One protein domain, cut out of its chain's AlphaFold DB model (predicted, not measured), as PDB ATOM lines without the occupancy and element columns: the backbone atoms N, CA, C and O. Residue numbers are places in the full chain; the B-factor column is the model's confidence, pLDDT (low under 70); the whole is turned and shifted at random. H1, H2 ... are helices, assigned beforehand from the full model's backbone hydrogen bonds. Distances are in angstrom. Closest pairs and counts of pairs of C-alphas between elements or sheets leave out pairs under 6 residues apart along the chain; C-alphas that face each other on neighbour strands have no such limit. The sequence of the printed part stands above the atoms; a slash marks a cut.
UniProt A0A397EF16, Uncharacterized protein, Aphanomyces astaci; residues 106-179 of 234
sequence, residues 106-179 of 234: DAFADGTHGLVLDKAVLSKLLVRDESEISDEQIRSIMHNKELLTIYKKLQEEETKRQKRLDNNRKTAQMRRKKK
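AT A GLANCE: This is residues 106 to 179 of the 234 residues of an uncharacterized protein of Aphanomyces astaci (UniProt A0A397EF16). A small compact head, made of the short helices H1, H2 and H3 together with the first part of the long helix H4, has the rest of H4, residues 159 to 179, sticking out of it as a long arm. In the head H2 packs on H4, and H3 turns a corner into it. The printed part has 74 residues with four named helices, H1, H2, H3 and H4 along the chain, and no named strand; the class is all helix. The whole is loose, with a radius of gyration of the C-alphas of 16.3 A, and spans 53 by 25 by 21 A, the arm making the length.

HOW THE PARTS SIT: Start at H1, residues 106 to 111, which is close to but not clearly touching H3, residues 135 to 143; their closest C-alphas, Gly 111 and Met 142, are 6.6 A apart. Next look at H2, residues 119 to 126: it touches residues 150 to 158 of H4, which is residues 145 to 179, with the closest C-alphas, Val 121 and Gln 155, 6.4 A apart. These two run opposite ways at a steep tilt of 52 degrees. H3 and H4 only just touch, with 3 pairs of C-alphas within 8 A, and only at the corner by their link; the closest, Ile 141 and Leu 147, are 5.8 A apart. H1 and H4 are apart. In H1, H2, H3 and H4 every O i to N i+4 pair is within hydrogen-bond range.

IN THESE COORDINATES: Find C-alpha 106 at (-3.405, 8.091, 59.679), where H1 begins. H3 is 12.6 A long. From C-alpha 145 at (-21.348, 13.148, 62.141), H4 runs 50.9 A to C-alpha 179 at (-3.564, 21.385, 15.178).

THE WHOLE: The C-alphas farthest apart, His 143 and Lys 179, are 53.5 A apart. The printed part has no cut, and no link is long. No printed residue is under 70 in pLDDT.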
ATOM      1  N   ASP A 106      -3.011   9.447  59.287       89.38
ATOM      2  CA  ASP A 106      -3.405   8.091  59.679       89.38
ATOM      3  C   ASP A 106      -4.386   8.107  60.860       89.38
ATOM      4  O   ASP A 106      -5.422   7.449  60.808       89.38
ATOM      5  N   ALA A 107      -4.142   8.943  61.880       89.00
ATOM      6  CA  ALA A 107      -5.058   9.086  63.015       89.00
ATOM      7  C   ALA A 107      -6.430   9.633  62.586       89.00
ATOM      8  O   ALA A 107      -7.469   9.223  63.112       89.00
ATOM      9  N   PHE A 108      -6.449  10.541  61.606       90.75
ATOM     10  CA  PHE A 108      -7.693  11.025  61.018       90.75
ATOM     11  C   PHE A 108      -8.411   9.928  60.228       90.75
ATOM     12  O   PHE A 108      -9.618   9.754  60.392       90.75
ATOM     13  N   ALA A 109      -7.693   9.168  59.400       90.69
ATOM     14  CA  ALA A 109      -8.272   8.076  58.624       90.69
ATOM     15  C   ALA A 109      -8.893   7.007  59.537       90.69
ATOM     16  O   ALA A 109     -10.045   6.619  59.325       90.69
ATOM     17  N   ASP A 110      -8.192   6.609  60.597       89.38
ATOM     18  CA  ASP A 110      -8.676   5.624  61.568       89.38
ATOM     19  C   ASP A 110      -9.957   6.095  62.271       89.38
ATOM     20  O   ASP A 110     -10.936   5.351  62.367       89.38
ATOM     21  N   GLY A 111     -10.001   7.357  62.708       85.06
ATOM     22  CA  GLY A 111     -11.164   7.907  63.409       85.06
ATOM     23  C   GLY A 111     -12.332   8.332  62.512       85.06
ATOM     24  O   GLY A 111     -13.393   8.669  63.031       85.06
ATOM     25  N   THR A 112     -12.174   8.319  61.184       86.25
ATOM     26  CA  THR A 112     -13.214   8.743  60.223       86.25
ATOM     27  C   THR A 112     -13.627   7.655  59.235       86.25
ATOM     28  O   THR A 112     -14.312   7.936  58.250       86.25
ATOM     29  N   HIS A 113     -13.253   6.402  59.509       85.81
ATOM     30  CA  HIS A 113     -13.524   5.250  58.646       85.81
ATOM     31  C   HIS A 113     -12.917   5.392  57.237       85.81
ATOM     32  O   HIS A 113     -13.549   5.049  56.235       85.81
ATOM     33  N   GLY A 114     -11.682   5.888  57.168       87.00
ATOM     34  CA  GLY A 114     -10.867   5.919  55.955       87.00
ATOM     35  C   GLY A 114     -11.008   7.178  55.099       87.00
ATOM     36  O   GLY A 114     -10.630   7.143  53.927       87.00
ATOM     37  N   LEU A 115     -11.543   8.284  55.632       91.12
ATOM     38  CA  LEU A 115     -11.472   9.564  54.920       91.12
ATOM     39  C   LEU A 115     -10.035  10.087  54.936       91.12
ATOM     40  O   LEU A 115      -9.331   9.997  55.940       91.12
ATOM     41  N   VAL A 116      -9.602  10.661  53.815       93.06
ATOM     42  CA  VAL A 116      -8.261  11.246  53.715       93.06
ATOM     43  C   VAL A 116      -8.282  12.631  54.355       93.06
ATOM     44  O   VAL A 116      -9.200  13.414  54.100       93.06
ATOM     45  N   LEU A 117      -7.278  12.946  55.170       93.19
ATOM     46  CA  LEU A 117      -7.101  14.284  55.725       93.19
ATOM     47  C   LEU A 117      -6.596  15.245  54.638       93.19
ATOM     48  O   LEU A 117      -5.468  15.124  54.170       93.19
ATOM     49  N   ASP A 118      -7.426  16.213  54.260       93.50
ATOM     50  CA  ASP A 118      -7.127  17.236  53.264       93.50
ATOM     51  C   ASP A 118      -7.403  18.622  53.865       93.50
ATOM     52  O   ASP A 118      -8.553  19.025  54.081       93.50
ATOM     53  N   LYS A 119      -6.324  19.362  54.145       92.25
ATOM     54  CA  LYS A 119      -6.397  20.698  54.751       92.25
ATOM     55  C   LYS A 119      -7.096  21.712  53.841       92.25
ATOM     56  O   LYS A 119      -7.791  22.580  54.365       92.25
ATOM     57  N   ALA A 120      -7.017  21.572  52.517       93.44
ATOM     58  CA  ALA A 120      -7.713  22.454  51.581       93.44
ATOM     59  C   ALA A 120      -9.232  22.231  51.624       93.44
ATOM     60  O   ALA A 120     -10.023  23.173  51.543       93.44
ATOM     61  N   VAL A 121      -9.668  20.981  51.799       95.00
ATOM     62  CA  VAL A 121     -11.092  20.660  51.980       95.00
ATOM     63  C   VAL A 121     -11.590  21.151  53.341       95.00
ATOM     64  O   VAL A 121     -12.666  21.746  53.419       95.00
ATOM     65  N   LEU A 122     -10.796  20.977  54.404       94.00
ATOM     66  CA  LEU A 122     -11.116  21.518  55.730       94.00
ATOM     67  C   LEU A 122     -11.198  23.052  55.725       94.00
ATOM     68  O   LEU A 122     -12.099  23.612  56.345       94.00
ATOM     69  N   SER A 123     -10.315  23.720  54.981       94.38
ATOM     70  CA  SER A 123     -10.329  25.172  54.780       94.38
ATOM     71  C   SER A 123     -11.661  25.654  54.202       94.38
ATOM     72  O   SER A 123     -12.255  26.602  54.715       94.38
ATOM     73  N   LYS A 124     -12.200  24.943  53.204       93.75
ATOM     74  CA  LYS A 124     -13.520  25.235  52.620       93.75
ATOM     75  C   LYS A 124     -14.670  24.966  53.586       93.75
ATOM     76  O   LYS A 124     -15.632  25.728  53.601       93.75
ATOM     77  N   LEU A 125     -14.585  23.887  54.366       94.56
ATOM     78  CA  LEU A 125     -15.615  23.522  55.340       94.56
ATOM     79  C   LEU A 125     -15.706  24.541  56.483       94.56
ATOM     80  O   LEU A 125     -16.802  24.912  56.889       94.56
ATOM     81  N   LEU A 126     -14.555  24.975  57.000       92.62
ATOM     82  CA  LEU A 126     -14.463  25.897  58.132       92.62
ATOM     83  C   LEU A 126     -14.468  27.370  57.713       92.62
ATOM     84  O   LEU A 126     -14.645  28.231  58.569       92.62
ATOM     85  N   VAL A 127     -14.284  27.655  56.420       92.56
ATOM     86  CA  VAL A 127     -14.086  29.005  55.870       92.56
ATOM     87  C   VAL A 127     -12.905  29.694  56.564       92.56
ATOM     88  O   VAL A 127     -13.009  30.804  57.083       92.56
ATOM     89  N   ARG A 128     -11.774  28.983  56.629       93.38
ATOM     90  CA  ARG A 128     -10.526  29.450  57.254       93.38
ATOM     91  C   ARG A 128      -9.328  29.063  56.411       93.38
ATOM     92  O   ARG A 128      -9.401  28.095  55.660       93.38
ATOM     93  N   ASP A 129      -8.223  29.775  56.569       90.00
ATOM     94  CA  ASP A 129      -6.977  29.433  55.888       90.00
ATOM     95  C   ASP A 129      -6.394  28.118  56.421       90.00
ATOM     96  O   ASP A 129      -6.489  27.814  57.610       90.00
ATOM     97  N   GLU A 130      -5.761  27.339  55.540       90.69
ATOM     98  CA  GLU A 130      -5.226  26.002  55.850       90.69
ATOM     99  C   GLU A 130      -4.245  26.000  57.034       90.69
ATOM    100  O   GLU A 130      -4.180  25.028  57.791       90.69
ATOM    101  N   SER A 131      -3.497  27.094  57.211       89.25
ATOM    102  CA  SER A 131      -2.527  27.271  58.297       89.25
ATOM    103  C   SER A 131      -3.161  27.542  59.660       89.25
ATOM    104  O   SER A 131      -2.499  27.361  60.676       89.25
ATOM    105  N   GLU A 132      -4.417  27.989  59.702       89.62
ATOM    106  CA  GLU A 132      -5.120  28.304  60.952       89.62
ATOM    107  C   GLU A 132      -5.911  27.122  61.513       89.62
ATOM    108  O   GLU A 132      -6.469  27.208  62.610       89.62
ATOM    109  N   ILE A 133      -6.003  26.028  60.757       90.94
ATOM    110  CA  ILE A 133      -6.783  24.859  61.144       90.94
ATOM    111  C   ILE A 133      -6.005  24.094  62.208       90.94
ATOM    112  O   ILE A 133      -5.033  23.397  61.915       90.94
ATOM    113  N   SER A 134      -6.457  24.246  63.449       91.81
ATOM    114  CA  SER A 134      -5.899  23.561  64.611       91.81
ATOM    115  C   SER A 134      -6.347  22.103  64.678       91.81
ATOM    116  O   SER A 134      -7.457  21.749  64.278       91.81
ATOM    117  N   ASP A 135      -5.520  21.260  65.284       89.69
ATOM    118  CA  ASP A 135      -5.818  19.833  65.431       89.69
ATOM    119  C   ASP A 135      -7.013  19.557  66.344       89.69
ATOM    120  O   ASP A 135      -7.692  18.541  66.201       89.69
ATOM    121  N   GLU A 136      -7.325  20.486  67.247       90.44
ATOM    122  CA  GLU A 136      -8.538  20.414  68.058       90.44
ATOM    123  C   GLU A 136      -9.798  20.593  67.204       90.44
ATOM    124  O   GLU A 136     -10.781  19.879  67.388       90.44
ATOM    125  N   GLN A 137      -9.762  21.483  66.209       91.69
ATOM    126  CA  GLN A 137     -10.860  21.612  65.249       91.69
ATOM    127  C   GLN A 137     -10.993  20.350  64.395       91.69
ATOM    128  O   GLN A 137     -12.111  19.914  64.133       91.69
ATOM    129  N   ILE A 138      -9.873  19.732  64.010       92.44
ATOM    130  CA  ILE A 138      -9.875  18.464  63.272       92.44
ATOM    131  C   ILE A 138     -10.540  17.366  64.115       92.44
ATOM    132  O   ILE A 138     -11.479  16.727  63.639       92.44
ATOM    133  N   ARG A 139     -10.146  17.205  65.385       92.50
ATOM    134  CA  ARG A 139     -10.792  16.270  66.327       92.50
ATOM    135  C   ARG A 139     -12.278  16.565  66.520       92.50
ATOM    136  O   ARG A 139     -13.098  15.651  66.490       92.50
ATOM    137  N   SER A 140     -12.644  17.838  66.661       92.94
ATOM    138  CA  SER A 140     -14.042  18.265  66.785       92.94
ATOM    139  C   SER A 140     -14.880  17.854  65.567       92.94
ATOM    140  O   SER A 140     -15.994  17.353  65.725       92.94
ATOM    141  N   ILE A 141     -14.327  17.987  64.357       91.56
ATOM    142  CA  ILE A 141     -14.969  17.525  63.122       91.56
ATOM    143  C   ILE A 141     -15.120  16.002  63.134       91.56
ATOM    144  O   ILE A 141     -16.209  15.524  62.837       91.56
ATOM    145  N   MET A 142     -14.085  15.248  63.523       91.44
ATOM    146  CA  MET A 142     -14.134  13.776  63.588       91.44
ATOM    147  C   MET A 142     -15.257  13.255  64.492       91.44
ATOM    148  O   MET A 142     -15.869  12.232  64.200       91.44
ATOM    149  N   HIS A 143     -15.567  13.957  65.580       91.12
ATOM    150  CA  HIS A 143     -16.642  13.557  66.488       91.12
ATOM    151  C   HIS A 143     -18.035  14.037  66.053       91.12
ATOM    152  O   HIS A 143     -19.040  13.598  66.613       91.12
ATOM    153  N   ASN A 144     -18.130  14.903  65.040       93.69
ATOM    154  CA  ASN A 144     -19.392  15.434  64.545       93.69
ATOM    155  C   ASN A 144     -19.805  14.771  63.219       93.69
ATOM    156  O   ASN A 144     -19.262  15.049  62.150       93.69
ATOM    157  N   LYS A 145     -20.843  13.929  63.282       92.88
ATOM    158  CA  LYS A 145     -21.348  13.148  62.141       92.88
ATOM    159  C   LYS A 145     -21.810  14.002  60.951       92.88
ATOM    160  O   LYS A 145     -21.593  13.618  59.799       92.88
ATOM    161  N   GLU A 146     -22.441  15.146  61.207       94.88
ATOM    162  CA  GLU A 146     -22.931  16.033  60.144       94.88
ATOM    163  C   GLU A 146     -21.758  16.700  59.421       94.88
ATOM    164  O   GLU A 146     -21.690  16.680  58.190       94.88
ATOM    165  N   LEU A 147     -20.780  17.202  60.181       94.31
ATOM    166  CA  LEU A 147     -19.570  17.798  59.615       94.31
ATOM    167  C   LEU A 147     -18.747  16.773  58.833       94.31
ATOM    168  O   LEU A 147     -18.297  17.091  57.735       94.31
ATOM    169  N   LEU A 148     -18.623  15.536  59.323       93.69
ATOM    170  CA  LEU A 148     -17.989  14.451  58.571       93.69
ATOM    171  C   LEU A 148     -18.708  14.142  57.258       93.69
ATOM    172  O   LEU A 148     -18.067  13.905  56.236       93.69
ATOM    173  N   THR A 149     -20.039  14.168  57.261       95.31
ATOM    174  CA  THR A 149     -20.832  13.928  56.050       95.31
ATOM    175  C   THR A 149     -20.609  15.030  55.017       95.31
ATOM    176  O   THR A 149     -20.447  14.740  53.828       95.31
ATOM    177  N   ILE A 150     -20.573  16.294  55.447       95.56
ATOM    178  CA  ILE A 150     -20.278  17.427  54.560       95.56
ATOM    179  C   ILE A 150     -18.833  17.338  54.058       95.56
ATOM    180  O   ILE A 150     -18.605  17.462  52.856       95.56
ATOM    181  N   TYR A 151     -17.877  17.059  54.944       95.50
ATOM    182  CA  TYR A 151     -16.469  16.880  54.600       95.50
ATOM    183  C   TYR A 151     -16.275  15.799  53.530       95.50
ATOM    184  O   TYR A 151     -15.652  16.053  52.500       95.50
ATOM    185  N   LYS A 152     -16.905  14.631  53.707       95.00
ATOM    186  CA  LYS A 152     -16.899  13.546  52.721       95.00
ATOM    187  C   LYS A 152     -17.429  14.006  51.360       95.00
ATOM    188  O   LYS A 152     -16.782  13.778  50.341       95.00
ATOM    189  N   LYS A 153     -18.573  14.698  51.327       96.69
ATOM    190  CA  LYS A 153     -19.142  15.231  50.075       96.69
ATOM    191  C   LYS A 153     -18.216  16.247  49.403       96.69
ATOM    192  O   LYS A 153     -18.096  16.238  48.181       96.69
ATOM    193  N   LEU A 154     -17.563  17.114  50.178       96.12
ATOM    194  CA  LEU A 154     -16.600  18.081  49.649       96.12
ATOM    195  C   LEU A 154     -15.361  17.385  49.071       96.12
ATOM    196  O   LEU A 154     -14.894  17.767  48.001       96.12
ATOM    197  N   GLN A 155     -14.871  16.335  49.726       95.06
ATOM    198  CA  GLN A 155     -13.750  15.534  49.240       95.06
ATOM    199  C   GLN A 155     -14.084  14.786  47.937       95.06
ATOM    200  O   GLN A 155     -13.286  14.767  46.995       95.06
ATOM    201  N   GLU A 156     -15.282  14.205  47.842       96.62
ATOM    202  CA  GLU A 156     -15.779  13.576  46.614       96.62
ATOM    203  C   GLU A 156     -15.925  14.595  45.468       96.62
ATOM    204  O   GLU A 156     -15.551  14.306  44.324       96.62
ATOM    205  N   GLU A 157     -16.434  15.799  45.759       97.25
ATOM    206  CA  GLU A 157     -16.539  16.882  44.775       97.25
ATOM    207  C   GLU A 157     -15.162  17.319  44.285       97.25
ATOM    208  O   GLU A 157     -14.957  17.365  43.071       97.25
ATOM    209  N   GLU A 158     -14.199  17.545  45.185       96.12
ATOM    210  CA  GLU A 158     -12.851  17.960  44.792       96.12
ATOM    211  C   GLU A 158     -12.177  16.883  43.934       96.12
ATOM    212  O   GLU A 158     -11.621  17.185  42.879       96.12
ATOM    213  N   THR A 159     -12.333  15.606  44.288       96.19
ATOM    214  CA  THR A 159     -11.828  14.486  43.478       96.19
ATOM    215  C   THR A 159     -12.440  14.493  42.071       96.19
ATOM    216  O   THR A 159     -11.747  14.343  41.057       96.19
ATOM    217  N   LYS A 160     -13.757  14.714  41.968       98.12
ATOM    218  CA  LYS A 160     -14.466  14.807  40.684       98.12
ATOM    219  C   LYS A 160     -14.031  16.035  39.885       98.12
ATOM    220  O   LYS A 160     -13.863  15.952  38.664       98.12
ATOM    221  N   ARG A 161     -13.846  17.177  40.547       97.38
ATOM    222  CA  ARG A 161     -13.350  18.421  39.959       97.38
ATOM    223  C   ARG A 161     -11.945  18.234  39.402       97.38
ATOM    224  O   ARG A 161     -11.740  18.554  38.231       97.38
ATOM    225  N   GLN A 162     -11.039  17.642  40.171       97.25
ATOM    226  CA  GLN A 162      -9.678  17.346  39.743       97.25
ATOM    227  C   GLN A 162      -9.675  16.440  38.506       97.25
ATOM    228  O   GLN A 162      -9.090  16.790  37.480       97.25
ATOM    229  N   LYS A 163     -10.471  15.362  38.514       98.31
ATOM    230  CA  LYS A 163     -10.637  14.481  37.346       98.31
ATOM    231  C   LYS A 163     -11.148  15.224  36.103       98.31
ATOM    232  O   LYS A 163     -10.667  14.978  34.995       98.31
ATOM    233  N   ARG A 164     -12.113  16.143  36.253       98.50
ATOM    234  CA  ARG A 164     -12.601  16.986  35.141       98.50
ATOM    235  C   ARG A 164     -11.495  17.884  34.590       98.50
ATOM    236  O   ARG A 164     -11.360  17.983  33.372       98.50
ATOM    237  N   LEU A 165     -10.715  18.518  35.464       98.31
ATOM    238  CA  LEU A 165      -9.612  19.395  35.069       98.31
ATOM    239  C   LEU A 165      -8.504  18.625  34.347       98.31
ATOM    240  O   LEU A 165      -8.029  19.080  33.308       98.31
ATOM    241  N   ASP A 166      -8.145  17.438  34.830       98.31
ATOM    242  CA  ASP A 166      -7.121  16.604  34.202       98.31
ATOM    243  C   ASP A 166      -7.562  16.092  32.833       98.31
ATOM    244  O   ASP A 166      -6.800  16.152  31.863       98.31
ATOM    245  N   ASN A 167      -8.820  15.664  32.708       98.44
ATOM    246  CA  ASN A 167      -9.394  15.295  31.417       98.44
ATOM    247  C   ASN A 167      -9.423  16.488  30.456       98.44
ATOM    248  O   ASN A 167      -9.004  16.357  29.307       98.44
ATOM    249  N   ASN A 168      -9.845  17.667  30.922       98.56
ATOM    250  CA  ASN A 168      -9.842  18.879  30.109       98.56
ATOM    251  C   ASN A 168      -8.427  19.236  29.632       98.56
ATOM    252  O   ASN A 168      -8.229  19.490  28.442       98.56
ATOM    253  N   ARG A 169      -7.432  19.171  30.527       98.75
ATOM    254  CA  ARG A 169      -6.019  19.401  30.205       98.75
ATOM    255  C   ARG A 169      -5.534  18.427  29.131       98.75
ATOM    256  O   ARG A 169      -4.962  18.870  28.135       98.75
ATOM    257  N   LYS A 170      -5.814  17.128  29.286       98.44
ATOM    258  CA  LYS A 170      -5.461  16.086  28.304       98.44
ATOM    259  C   LYS A 170      -6.114  16.343  26.945       98.44
ATOM    260  O   LYS A 170      -5.431  16.346  25.922       98.44
ATOM    261  N   THR A 171      -7.418  16.619  26.912       98.25
ATOM    262  CA  THR A 171      -8.136  16.906  25.662       98.25
ATOM    263  C   THR A 171      -7.622  18.184  24.994       98.25
ATOM    264  O   THR A 171      -7.439  18.205  23.778       98.25
ATOM    265  N   ALA A 172      -7.336  19.239  25.759       98.69
ATOM    266  CA  ALA A 172      -6.773  20.480  25.232       98.69
ATOM    267  C   ALA A 172      -5.372  20.268  24.639       98.69
ATOM    268  O   ALA A 172      -5.098  20.744  23.536       98.69
ATOM    269  N   GLN A 173      -4.505  19.512  25.322       98.50
ATOM    270  CA  GLN A 173      -3.187  19.136  24.803       98.50
ATOM    271  C   GLN A 173      -3.301  18.327  23.508       98.50
ATOM    272  O   GLN A 173      -2.622  18.646  22.535       98.50
ATOM    273  N   MET A 174      -4.207  17.347  23.451       98.44
ATOM    274  CA  MET A 174      -4.448  16.562  22.237       98.44
ATOM    275  C   MET A 174      -4.910  17.446  21.072       98.44
ATOM    276  O   MET A 174      -4.386  17.324  19.968       98.44
ATOM    277  N   ARG A 175      -5.856  18.367  21.308       98.62
ATOM    278  CA  ARG A 175      -6.330  19.315  20.283       98.62
ATOM    279  C   ARG A 175      -5.198  20.199  19.768       98.62
ATOM    280  O   ARG A 175      -5.054  20.358  18.559       98.62
ATOM    281  N   ARG A 176      -4.372  20.733  20.672       98.56
ATOM    282  CA  ARG A 176      -3.203  21.548  20.313       98.56
ATOM    283  C   ARG A 176      -2.186  20.746  19.509       98.56
ATOM    284  O   ARG A 176      -1.742  21.234  18.481       98.56
ATOM    285  N   LYS A 177      -1.872  19.514  19.925       98.31
ATOM    286  CA  LYS A 177      -0.946  18.627  19.206       98.31
ATOM    287  C   LYS A 177      -1.456  18.293  17.803       98.31
ATOM    288  O   LYS A 177      -0.685  18.380  16.860       98.31
ATOM    289  N   LYS A 178      -2.749  17.980  17.653       98.38
ATOM    290  CA  LYS A 178      -3.374  17.733  16.341       98.38
ATOM    291  C   LYS A 178      -3.292  18.956  15.432       98.38
ATOM    292  O   LYS A 178      -2.870  18.830  14.292       98.38
ATOM    293  N   LYS A 179      -3.657  20.137  15.945       98.50
ATOM    294  CA  LYS A 179      -3.564  21.385  15.178       98.50
ATOM    295  C   LYS A 179      -2.120  21.685  14.777       98.50
ATOM    296  O   LYS A 179      -1.886  22.018  13.627       98.50
TER     297      LYS A 179